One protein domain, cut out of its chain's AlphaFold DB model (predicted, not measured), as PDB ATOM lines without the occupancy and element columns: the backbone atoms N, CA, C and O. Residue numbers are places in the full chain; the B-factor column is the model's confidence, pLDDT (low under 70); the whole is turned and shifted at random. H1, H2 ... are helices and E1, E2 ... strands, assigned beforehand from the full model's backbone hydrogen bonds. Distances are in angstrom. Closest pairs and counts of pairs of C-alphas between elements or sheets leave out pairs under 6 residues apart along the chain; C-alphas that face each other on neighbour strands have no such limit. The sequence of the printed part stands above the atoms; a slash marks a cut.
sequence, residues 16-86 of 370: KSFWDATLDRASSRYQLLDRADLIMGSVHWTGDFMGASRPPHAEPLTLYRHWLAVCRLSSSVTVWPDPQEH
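AT A GLANCE: This is residues 16 to 86 of the 370 residues of an uncharacterized protein of Candolleomyces aberdarensis (UniProt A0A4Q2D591). One long helix, H3, runs through the domain, with H1 crossing it and a small sheet of two strands, E1 and E2, by its last residues. H2 follows H1 on the side away from H4, which packs on H3, and a long unnamed stretch, residues 41 to 59, leads from E1 to the first residue of H3. The printed part has 71 residues, in the order H1 H2 E1 H3 E2 H4; the sheet is parallel and the class is mostly helix. It is compact, with a radius of gyration of the C-alphas of 11.7 A and spans of 32 by 24 by 16 A.

HOW THE PARTS SIT: H1, residues 16 to 23, touches residues 65 to 70 of H3, residues 60 to 73, about perpendicular at 80 degrees; the closest C-alphas, of Thr 22 and Ala 69, are 5.7 A apart. H1 and H2, residues 28 to 33, only just touch, only at the corner by their link, with 3 pairs of C-alphas within 8 A, the closest those of Ala 21 and Tyr 30 at 4.9 A. E1, residues 38 to 40, and E2, residues 78 to 80, are parallel neighbours at 16 degrees; N 39 and O 78 are 2.8 A apart, within hydrogen-bond range. E1, H3 and E2 form a strand-helix-strand unit, two parallel neighbour strands with a helix between, its crossover right-handed. H4, residues 83 to 86, touches residues 67 to 71 of H3, with the closest C-alphas, of Cys 71 and Pro 83, 5.8 A apart. H1 and H4 are apart. Every O i to N i+4 pair is within hydrogen-bond range in H1, H2 and H3; H4 is too short for one.

IN THESE COORDINATES: H1 begins at C-alpha 16 (21.147, -28.736, 44.931) and is 10.6 A long. H3 begins at C-alpha 60 (6.617, -23.445, 39.147) and is 20.0 A long. H4 ends at C-alpha 86 (5.646, -40.476, 43.783).

THE WHOLE: The C-alphas farthest apart, of Arg 35 and Ala 52, are 32.4 A apart. The printed part has no cut. The link from E1 to H3 is long, 19 residues. Residues 52 to 57 have pLDDT under 70.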
ATOM      1  N   LYS A  16      20.808 -29.742  45.946       88.06
ATOM      2  CA  LYS A  16      21.147 -28.736  44.931       88.06
ATOM      3  C   LYS A  16      21.963 -29.315  43.773       88.06
ATOM      4  O   LYS A  16      21.680 -29.012  42.623       88.06
ATOM      5  N   SER A  17      22.947 -30.173  44.054       91.06
ATOM      6  CA  SER A  17      23.778 -30.765  42.996       91.06
ATOM      7  C   SER A  17      22.968 -31.681  42.082       91.06
ATOM      8  O   SER A  17      23.184 -31.667  40.873       91.06
ATOM      9  N   PHE A  18      22.047 -32.464  42.655       92.06
ATOM     10  CA  PHE A  18      21.130 -33.312  41.895       92.06
ATOM     11  C   PHE A  18      20.167 -32.465  41.053       92.06
ATOM     12  O   PHE A  18      20.043 -32.682  39.849       92.06
ATOM     13  N   TRP A  19      19.560 -31.447  41.665       91.44
ATOM     14  CA  TRP A  19      18.685 -30.489  40.992       91.44
ATOM     15  C   TRP A  19      19.366 -29.826  39.789       91.44
ATOM     16  O   TRP A  19      18.891 -29.968  38.662       91.44
ATOM     17  N   ASP A  20      20.520 -29.190  39.998       92.06
ATOM     18  CA  ASP A  20      21.265 -28.498  38.943       92.06
ATOM     19  C   ASP A  20      21.645 -29.464  37.806       92.06
ATOM     20  O   ASP A  20      21.498 -29.137  36.630       92.06
ATOM     21  N   ALA A  21      22.071 -30.688  38.145       94.62
ATOM     22  CA  ALA A  21      22.427 -31.705  37.157       94.62
ATOM     23  C   ALA A  21      21.235 -32.135  36.296       94.62
ATOM     24  O   ALA A  21      21.378 -32.292  35.090       94.62
ATOM     25  N   THR A  22      20.053 -32.315  36.885       93.62
ATOM     26  CA  THR A  22      18.849 -32.691  36.121       93.62
ATOM     27  C   THR A  22      18.340 -31.577  35.204       93.62
ATOM     28  O   THR A  22      17.740 -31.875  34.171       93.62
ATOM     29  N   LEU A  23      18.594 -30.307  35.540       92.62
ATOM     30  CA  LEU A  23      18.199 -29.164  34.714       92.62
ATOM     31  C   LEU A  23      19.162 -28.896  33.547       92.62
ATOM     32  O   LEU A  23      18.726 -28.370  32.524       92.62
ATOM     33  N   ASP A  24      20.431 -29.296  33.655       94.25
ATOM     34  CA  ASP A  24      21.413 -29.219  32.568       94.25
ATOM     35  C   ASP A  24      21.825 -30.612  32.071       94.25
ATOM     36  O   ASP A  24      22.802 -31.213  32.528       94.25
ATOM     37  N   ARG A  25      21.104 -31.108  31.060       90.25
ATOM     38  CA  ARG A  25      21.341 -32.431  30.456       90.25
ATOM     39  C   ARG A  25      22.672 -32.551  29.715       90.25
ATOM     40  O   ARG A  25      23.136 -33.668  29.494       90.25
ATOM     41  N   ALA A  26      23.257 -31.434  29.287       92.62
ATOM     42  CA  ALA A  26      24.552 -31.446  28.615       92.62
ATOM     43  C   ALA A  26      25.704 -31.567  29.622       92.62
ATOM     44  O   ALA A  26      26.808 -31.967  29.245       92.62
ATOM     45  N   SER A  27      25.448 -31.262  30.899       95.56
ATOM     46  CA  SER A  27      26.458 -31.329  31.946       95.56
ATOM     47  C   SER A  27      27.031 -32.739  32.113       95.56
ATOM     48  O   SER A  27      26.336 -33.757  32.043       95.56
ATOM     49  N   SER A  28      28.321 -32.805  32.446       95.88
ATOM     50  CA  SER A  28      28.968 -34.052  32.869       95.88
ATOM     51  C   SER A  28      28.303 -34.658  34.110       95.88
ATOM     52  O   SER A  28      28.334 -35.869  34.300       95.88
ATOM     53  N   ARG A  29      27.654 -33.831  34.941       95.00
ATOM     54  CA  ARG A  29      26.901 -34.274  36.117       95.00
ATOM     55  C   ARG A  29      25.657 -35.069  35.733       95.00
ATOM     56  O   ARG A  29      25.437 -36.124  36.317       95.00
ATOM     57  N   TYR A  30      24.890 -34.623  34.737       95.06
ATOM     58  CA  TYR A  30      23.758 -35.398  34.226       95.06
ATOM     59  C   TYR A  30      24.216 -36.736  33.645       95.06
ATOM     60  O   TYR A  30      23.629 -37.771  33.938       95.06
ATOM     61  N   GLN A  31      25.312 -36.735  32.880       94.69
ATOM     62  CA  GLN A  31      25.874 -37.961  32.306       94.69
ATOM     63  C   GLN A  31      26.319 -38.969  33.375       94.69
ATOM     64  O   GLN A  31      26.267 -40.171  33.134       94.69
ATOM     65  N   LEU A  32      26.760 -38.502  34.549       94.25
ATOM     66  CA  LEU A  32      27.039 -39.381  35.686       94.25
ATOM     67  C   LEU A  32      25.757 -39.996  36.253       94.25
ATOM     68  O   LEU A  32      25.757 -41.186  36.552       94.25
ATOM     69  N   LEU A  33      24.681 -39.212  36.379       94.62
ATOM     70  CA  LEU A  33      23.384 -39.718  36.835       94.62
ATOM     71  C   LEU A  33      22.813 -40.758  35.861       94.62
ATOM     72  O   LEU A  33      22.381 -41.813  36.298       94.62
ATOM     73  N   ASP A  34      22.875 -40.500  34.554       93.88
ATOM     74  CA  ASP A  34      22.358 -41.387  33.495       93.88
ATOM     75  C   ASP A  34      23.136 -42.710  33.353       93.88
ATOM     76  O   ASP A  34      22.686 -43.644  32.696       93.88
ATOM     77  N   ARG A  35      24.315 -42.803  33.978       92.94
ATOM     78  CA  ARG A  35      25.135 -44.023  34.040       92.94
ATOM     79  C   ARG A  35      25.009 -44.772  35.362       92.94
ATOM     80  O   ARG A  35      25.641 -45.813  35.508       92.94
ATOM     81  N   ALA A  36      24.272 -44.233  36.330       93.50
ATOM     82  CA  ALA A  36      24.032 -44.935  37.577       93.50
ATOM     83  C   ALA A  36      23.108 -46.136  37.334       93.50
ATOM     84  O   ALA A  36      22.217 -46.084  36.489       93.50
ATOM     85  N   ASP A  37      23.280 -47.201  38.110       90.38
ATOM     86  CA  ASP A  37      22.332 -48.319  38.105       90.38
ATOM     87  C   ASP A  37      21.048 -47.952  38.869       90.38
ATOM     88  O   ASP A  37      19.930 -48.286  38.457       90.38
ATOM     89  N   LEU A  38      21.224 -47.214  39.970       91.00
ATOM     90  CA  LEU A  38      20.184 -46.787  40.894       91.00
ATOM     91  C   LEU A  38      20.421 -45.343  41.347       91.00
ATOM     92  O   LEU A  38      21.510 -44.975  41.783       91.00
ATOM     93  N   ILE A  39      19.356 -44.550  41.322       92.06
ATOM     94  CA  ILE A  39      19.270 -43.248  41.974       92.06
ATOM     95  C   ILE A  39      18.206 -43.354  43.053       92.06
ATOM     96  O   ILE A  39      17.054 -43.691  42.785       92.06
ATOM     97  N   MET A  40      18.600 -43.054  44.284       88.62
ATOM     98  CA  MET A  40      17.722 -43.104  45.439       88.62
ATOM     99  C   MET A  40      17.521 -41.698  45.999       88.62
ATOM    100  O   MET A  40      18.486 -41.025  46.359       88.62
ATOM    101  N   GLY A  41      16.258 -41.289  46.104       80.88
ATOM    102  CA  GLY A  41      15.864 -39.960  46.573       80.88
ATOM    103  C   GLY A  41      15.517 -38.991  45.439       80.88
ATOM    104  O   GLY A  41      15.984 -39.112  44.308       80.88
ATOM    105  N   SER A  42      14.648 -38.027  45.747       79.12
ATOM    106  CA  SER A  42      14.172 -36.978  44.836       79.12
ATOM    107  C   SER A  42      13.502 -35.857  45.642       79.12
ATOM    108  O   SER A  42      13.501 -35.907  46.872       79.12
ATOM    109  N   VAL A  43      12.854 -34.890  44.972       81.25
ATOM    110  CA  VAL A  43      11.839 -34.055  45.643       81.25
ATOM    111  C   VAL A  43      10.811 -34.971  46.313       81.25
ATOM    112  O   VAL A  43      10.422 -36.006  45.755       81.25
ATOM    113  N   HIS A  44      10.342 -34.556  47.483       84.06
ATOM    114  CA  HIS A  44       9.184 -35.125  48.157       84.06
ATOM    115  C   HIS A  44       7.879 -34.704  47.451       84.06
ATOM    116  O   HIS A  44       7.220 -33.747  47.853       84.06
ATOM    117  N   TRP A  45       7.515 -35.409  46.374       86.75
ATOM    118  CA  TRP A  45       6.334 -35.098  45.551       86.75
ATOM    119  C   TRP A  45       4.989 -35.450  46.215       86.75
ATOM    120  O   TRP A  45       3.939 -35.083  45.692       86.75
ATOM    121  N   THR A  46       4.997 -36.136  47.364       86.69
ATOM    122  CA  THR A  46       3.777 -36.457  48.130       86.69
ATOM    123  C   THR A  46       3.273 -35.325  49.030       86.69
ATOM    124  O   THR A  46       2.120 -35.359  49.464       86.69
ATOM    125  N   GLY A  47       4.113 -34.327  49.325       85.75
ATOM    126  CA  GLY A  47       3.742 -33.139  50.101       85.75
ATOM    127  C   GLY A  47       3.332 -31.957  49.221       85.75
ATOM    128  O   GLY A  47       3.281 -32.077  47.999       85.75
ATOM    129  N   ASP A  48       3.084 -30.796  49.840       82.31
ATOM    130  CA  ASP A  48       2.891 -29.555  49.085       82.31
ATOM    131  C   ASP A  48       4.251 -29.058  48.583       82.31
ATOM    132  O   ASP A  48       4.927 -28.246  49.217       82.31
ATOM    133  N   PHE A  49       4.670 -29.589  47.440       83.31
ATOM    134  CA  PHE A  49       5.896 -29.191  46.757       83.31
ATOM    135  C   PHE A  49       5.804 -27.781  46.164       83.31
ATOM    136  O   PHE A  49       6.786 -27.306  45.600       83.31
ATOM    137  N   MET A  50       4.655 -27.109  46.298       79.19
ATOM    138  CA  MET A  50       4.463 -25.716  45.939       79.19
ATOM    139  C   MET A  50       4.597 -24.763  47.147       79.19
ATOM    140  O   MET A  50       4.539 -23.547  46.973       79.19
ATOM    141  N   GLY A  51       4.855 -25.248  48.359       75.00
ATOM    142  CA  GLY A  51       5.024 -24.389  49.536       75.00
ATOM    143  C   GLY A  51       6.434 -23.844  49.782       75.00
ATOM    144  O   GLY A  51       7.332 -23.947  48.947       75.00
ATOM    145  N   ALA A  52       6.639 -23.292  50.983       56.91
ATOM    146  CA  ALA A  52       7.926 -22.775  51.472       56.91
ATOM    147  C   ALA A  52       9.037 -23.845  51.580       56.91
ATOM    148  O   ALA A  52      10.206 -23.518  51.752       56.91
ATOM    149  N   SER A  53       8.674 -25.122  51.456       57.22
ATOM    150  CA  SER A  53       9.578 -26.272  51.347       57.22
ATOM    151  C   SER A  53      10.204 -26.434  49.954       57.22
ATOM    152  O   SER A  53      11.052 -27.313  49.771       57.22
ATOM    153  N   ARG A  54       9.816 -25.614  48.962       65.94
ATOM    154  CA  ARG A  54      10.493 -25.550  47.660       65.94
ATOM    155  C   ARG A  54      11.979 -25.216  47.833       65.94
ATOM    156  O   ARG A  54      12.342 -24.494  48.764       65.94
ATOM    157  N   PRO A  55      12.850 -25.649  46.900       63.44
ATOM    158  CA  PRO A  55      14.157 -25.021  46.768       63.44
ATOM    159  C   PRO A  55      13.945 -23.499  46.703       63.44
ATOM    160  O   PRO A  55      13.066 -23.062  45.949       63.44
ATOM    161  N   PRO A  56      14.695 -22.694  47.479       56.06
ATOM    162  CA  PRO A  56      14.529 -21.248  47.470       56.06
ATOM    163  C   PRO A  56      14.536 -20.740  46.024       56.06
ATOM    164  O   PRO A  56      15.466 -21.049  45.276       56.06
ATOM    165  N   HIS A  57      13.501 -19.990  45.636       58.34
ATOM    166  CA  HIS A  57      13.361 -19.366  44.308       58.34
ATOM    167  C   HIS A  57      13.075 -20.313  43.123       58.34
ATOM    168  O   HIS A  57      13.233 -19.913  41.970       58.34
ATOM    169  N   ALA A  58      12.644 -21.558  43.357       72.38
ATOM    170  CA  ALA A  58      12.190 -22.421  42.265       72.38
ATOM    171  C   ALA A  58      10.789 -22.010  41.771       72.38
ATOM    172  O   ALA A  58       9.763 -22.382  42.353       72.38
ATOM    173  N   GLU A  59      10.765 -21.273  40.660       83.44
ATOM    174  CA  GLU A  59       9.545 -20.987  39.899       83.44
ATOM    175  C   GLU A  59       8.789 -22.286  39.542       83.44
ATOM    176  O   GLU A  59       9.442 -23.303  39.262       83.44
ATOM    177  N   PRO A  60       7.437 -22.279  39.502       83.00
ATOM    178  CA  PRO A  60       6.617 -23.445  39.147       83.00
ATOM    179  C   PRO A  60       7.114 -24.197  37.905       83.00
ATOM    180  O   PRO A  60       7.288 -25.419  37.926       83.00
ATOM    181  N   LEU A  61       7.437 -23.455  36.843       83.00
ATOM    182  CA  LEU A  61       7.932 -24.012  35.588       83.00
ATOM    183  C   LEU A  61       9.282 -24.725  35.745       83.00
ATOM    184  O   LEU A  61       9.517 -25.765  35.128       83.00
ATOM    185  N   THR A  62      10.176 -24.208  36.588       86.75
ATOM    186  CA  THR A  62      11.475 -24.839  36.862       86.75
ATOM    187  C   THR A  62      11.294 -26.138  37.639       86.75
ATOM    188  O   THR A  62      11.937 -27.138  37.316       86.75
ATOM    189  N   LEU A  63      10.381 -26.157  38.615       87.19
ATOM    190  CA  LEU A  63      10.037 -27.371  39.356       87.19
ATOM    191  C   LEU A  63       9.463 -28.452  38.440       87.19
ATOM    192  O   LEU A  63       9.860 -29.615  38.517       87.19
ATOM    193  N   TYR A  64       8.587 -28.058  37.523       86.44
ATOM    194  CA  TYR A  64       8.033 -28.965  36.534       86.44
ATOM    195  C   TYR A  64       9.091 -29.496  35.552       86.44
ATOM    196  O   TYR A  64       9.156 -30.699  35.293       86.44
ATOM    197  N   ARG A  65       9.993 -28.635  35.060       88.19
ATOM    198  CA  ARG A  65      11.136 -29.052  34.225       88.19
ATOM    199  C   ARG A  65      12.044 -30.042  34.951       88.19
ATOM    200  O   ARG A  65      12.468 -31.024  34.342       88.19
ATOM    201  N   HIS A  66      12.305 -29.816  36.237       90.81
ATOM    202  CA  HIS A  66      13.044 -30.755  37.076       90.81
ATOM    203  C   HIS A  66      12.322 -32.108  37.159       90.81
ATOM    204  O   HIS A  66      12.919 -33.136  36.843       90.81
ATOM    205  N   TRP A  67      11.027 -32.120  37.494       91.25
ATOM    206  CA  TRP A  67      10.227 -33.350  37.540       91.25
ATOM    207  C   TRP A  67      10.268 -34.122  36.213       91.25
ATOM    208  O   TRP A  67      10.542 -35.324  36.204       91.25
ATOM    209  N   LEU A  68      10.083 -33.431  35.082       90.44
ATOM    210  CA  LEU A  68      10.182 -34.027  33.749       90.44
ATOM    211  C   LEU A  68      11.565 -34.624  33.477       90.44
ATOM    212  O   LEU A  68      11.660 -35.698  32.882       90.44
ATOM    213  N   ALA A  69      12.638 -33.944  33.880       92.25
ATOM    214  CA  ALA A  69      13.993 -34.446  33.704       92.25
ATOM    215  C   ALA A  69      14.236 -35.729  34.510       92.25
ATOM    216  O   ALA A  69      14.814 -36.675  33.973       92.25
ATOM    217  N   VAL A  70      13.736 -35.800  35.749       93.06
ATOM    218  CA  VAL A  70      13.816 -37.014  36.582       93.06
ATOM    219  C   VAL A  70      12.949 -38.138  36.002       93.06
ATOM    220  O   VAL A  70      13.394 -39.279  35.951       93.06
ATOM    221  N   CYS A  71      11.756 -37.836  35.475       91.31
ATOM    222  CA  CYS A  71      10.923 -38.822  34.769       91.31
ATOM    223  C   CYS A  71      11.598 -39.380  33.510       91.31
ATOM    224  O   CYS A  71      11.426 -40.546  33.170       91.31
ATOM    225  N   ARG A  72      12.359 -38.554  32.785       90.94
ATOM    226  CA  ARG A  72      13.153 -39.028  31.643       90.94
ATOM    227  C   ARG A  72      14.306 -39.902  32.109       90.94
ATOM    228  O   ARG A  72      14.546 -40.943  31.512       90.94
ATOM    229  N   LEU A  73      14.982 -39.504  33.181       92.44
ATOM    230  CA  LEU A  73      16.055 -40.288  33.782       92.44
ATOM    231  C   LEU A  73      15.557 -41.662  34.261       92.44
ATOM    232  O   LEU A  73      16.247 -42.654  34.062       92.44
ATOM    233  N   SER A  74      14.324 -41.761  34.777       91.75
ATOM    234  CA  SER A  74      13.730 -43.050  35.174       91.75
ATOM    235  C   SER A  74      13.407 -43.996  34.006       91.75
ATOM    236  O   SER A  74      13.032 -45.150  34.221       91.75
ATOM    237  N   SER A  75      13.572 -43.546  32.755       88.19
ATOM    238  CA  SER A  75      13.481 -44.416  31.576       88.19
ATOM    239  C   SER A  75      14.785 -45.155  31.253       88.19
ATOM    240  O   SER A  75      14.734 -46.218  30.637       88.19
ATOM    241  N   SER A  76      15.939 -44.624  31.675       89.06
ATOM    242  CA  SER A  76      17.269 -45.214  31.454       89.06
ATOM    243  C   SER A  76      17.869 -45.821  32.724       89.06
ATOM    244  O   SER A  76      18.558 -46.838  32.652       89.06
ATOM    245  N   VAL A  77      17.564 -45.238  33.883       90.88
ATOM    246  CA  VAL A  77      18.118 -45.589  35.195       90.88
ATOM    247  C   VAL A  77      16.996 -45.969  36.153       90.88
ATOM    248  O   VAL A  77      15.882 -45.455  36.060       90.88
ATOM    249  N   THR A  78      17.264 -46.861  37.110       89.69
ATOM    250  CA  THR A  78      16.304 -47.110  38.193       89.69
ATOM    251  C   THR A  78      16.284 -45.894  39.115       89.69
ATOM    252  O   THR A  78      17.261 -45.629  39.803       89.69
ATOM    253  N   VAL A  79      15.182 -45.146  39.153       90.31
ATOM    254  CA  VAL A  79      14.980 -44.062  40.128       90.31
ATOM    255  C   VAL A  79      13.975 -44.543  41.166       90.31
ATOM    256  O   VAL A  79      12.871 -44.944  40.798       90.31
ATOM    257  N   TRP A  80      14.346 -44.521  42.447       89.50
ATOM    258  CA  TRP A  80      13.463 -44.930  43.537       89.50
ATOM    259  C   TRP A  80      13.250 -43.804  44.571       89.50
ATOM    260  O   TRP A  80      14.226 -43.295  45.137       89.50
ATOM    261  N   PRO A  81      11.985 -43.425  44.863       87.88
ATOM    262  CA  PRO A  81      10.759 -43.907  44.214       87.88
ATOM    263  C   PRO A  81      10.670 -43.409  42.759       87.88
ATOM    264  O   PRO A  81      11.292 -42.401  42.420       87.88
ATOM    265  N   ASP A  82       9.894 -44.086  41.905       89.50
ATOM    266  CA  ASP A  82       9.644 -43.571  40.552       89.50
ATOM    267  C   ASP A  82       8.977 -42.184  40.666       89.50
ATOM    268  O   ASP A  82       8.014 -42.023  41.421       89.50
ATOM    269  N   PRO A  83       9.471 -41.157  39.955       89.94
ATOM    270  CA  PRO A  83       8.997 -39.783  40.121       89.94
ATOM    271  C   PRO A  83       7.530 -39.581  39.717       89.94
ATOM    272  O   PRO A  83       6.882 -38.672  40.240       89.94
ATOM    273  N   GLN A  84       6.989 -40.399  38.805       88.94
ATOM    274  CA  GLN A  84       5.576 -40.321  38.421       88.94
ATOM    275  C   GLN A  84       4.709 -40.981  39.486       88.94
ATOM    276  O   GLN A  84       3.738 -40.382  39.943       88.94
ATOM    277  N   GLU A  85       5.094 -42.178  39.932       88.25
ATOM    278  CA  GLU A  85       4.424 -42.859  41.039       88.25
ATOM    279  C   GLU A  85       4.405 -41.978  42.293       88.25
ATOM    280  O   GLU A  85       3.376 -41.854  42.949       88.25
ATOM    281  N   HIS A  86       5.523 -41.325  42.606       88.19
ATOM    282  CA  HIS A  86       5.646 -40.476  43.783       88.19
ATOM    283  C   HIS A  86       4.715 -39.253  43.723       88.19
ATOM    284  O   HIS A  86       4.110 -38.895  44.730       88.19
TER     285      HIS A  86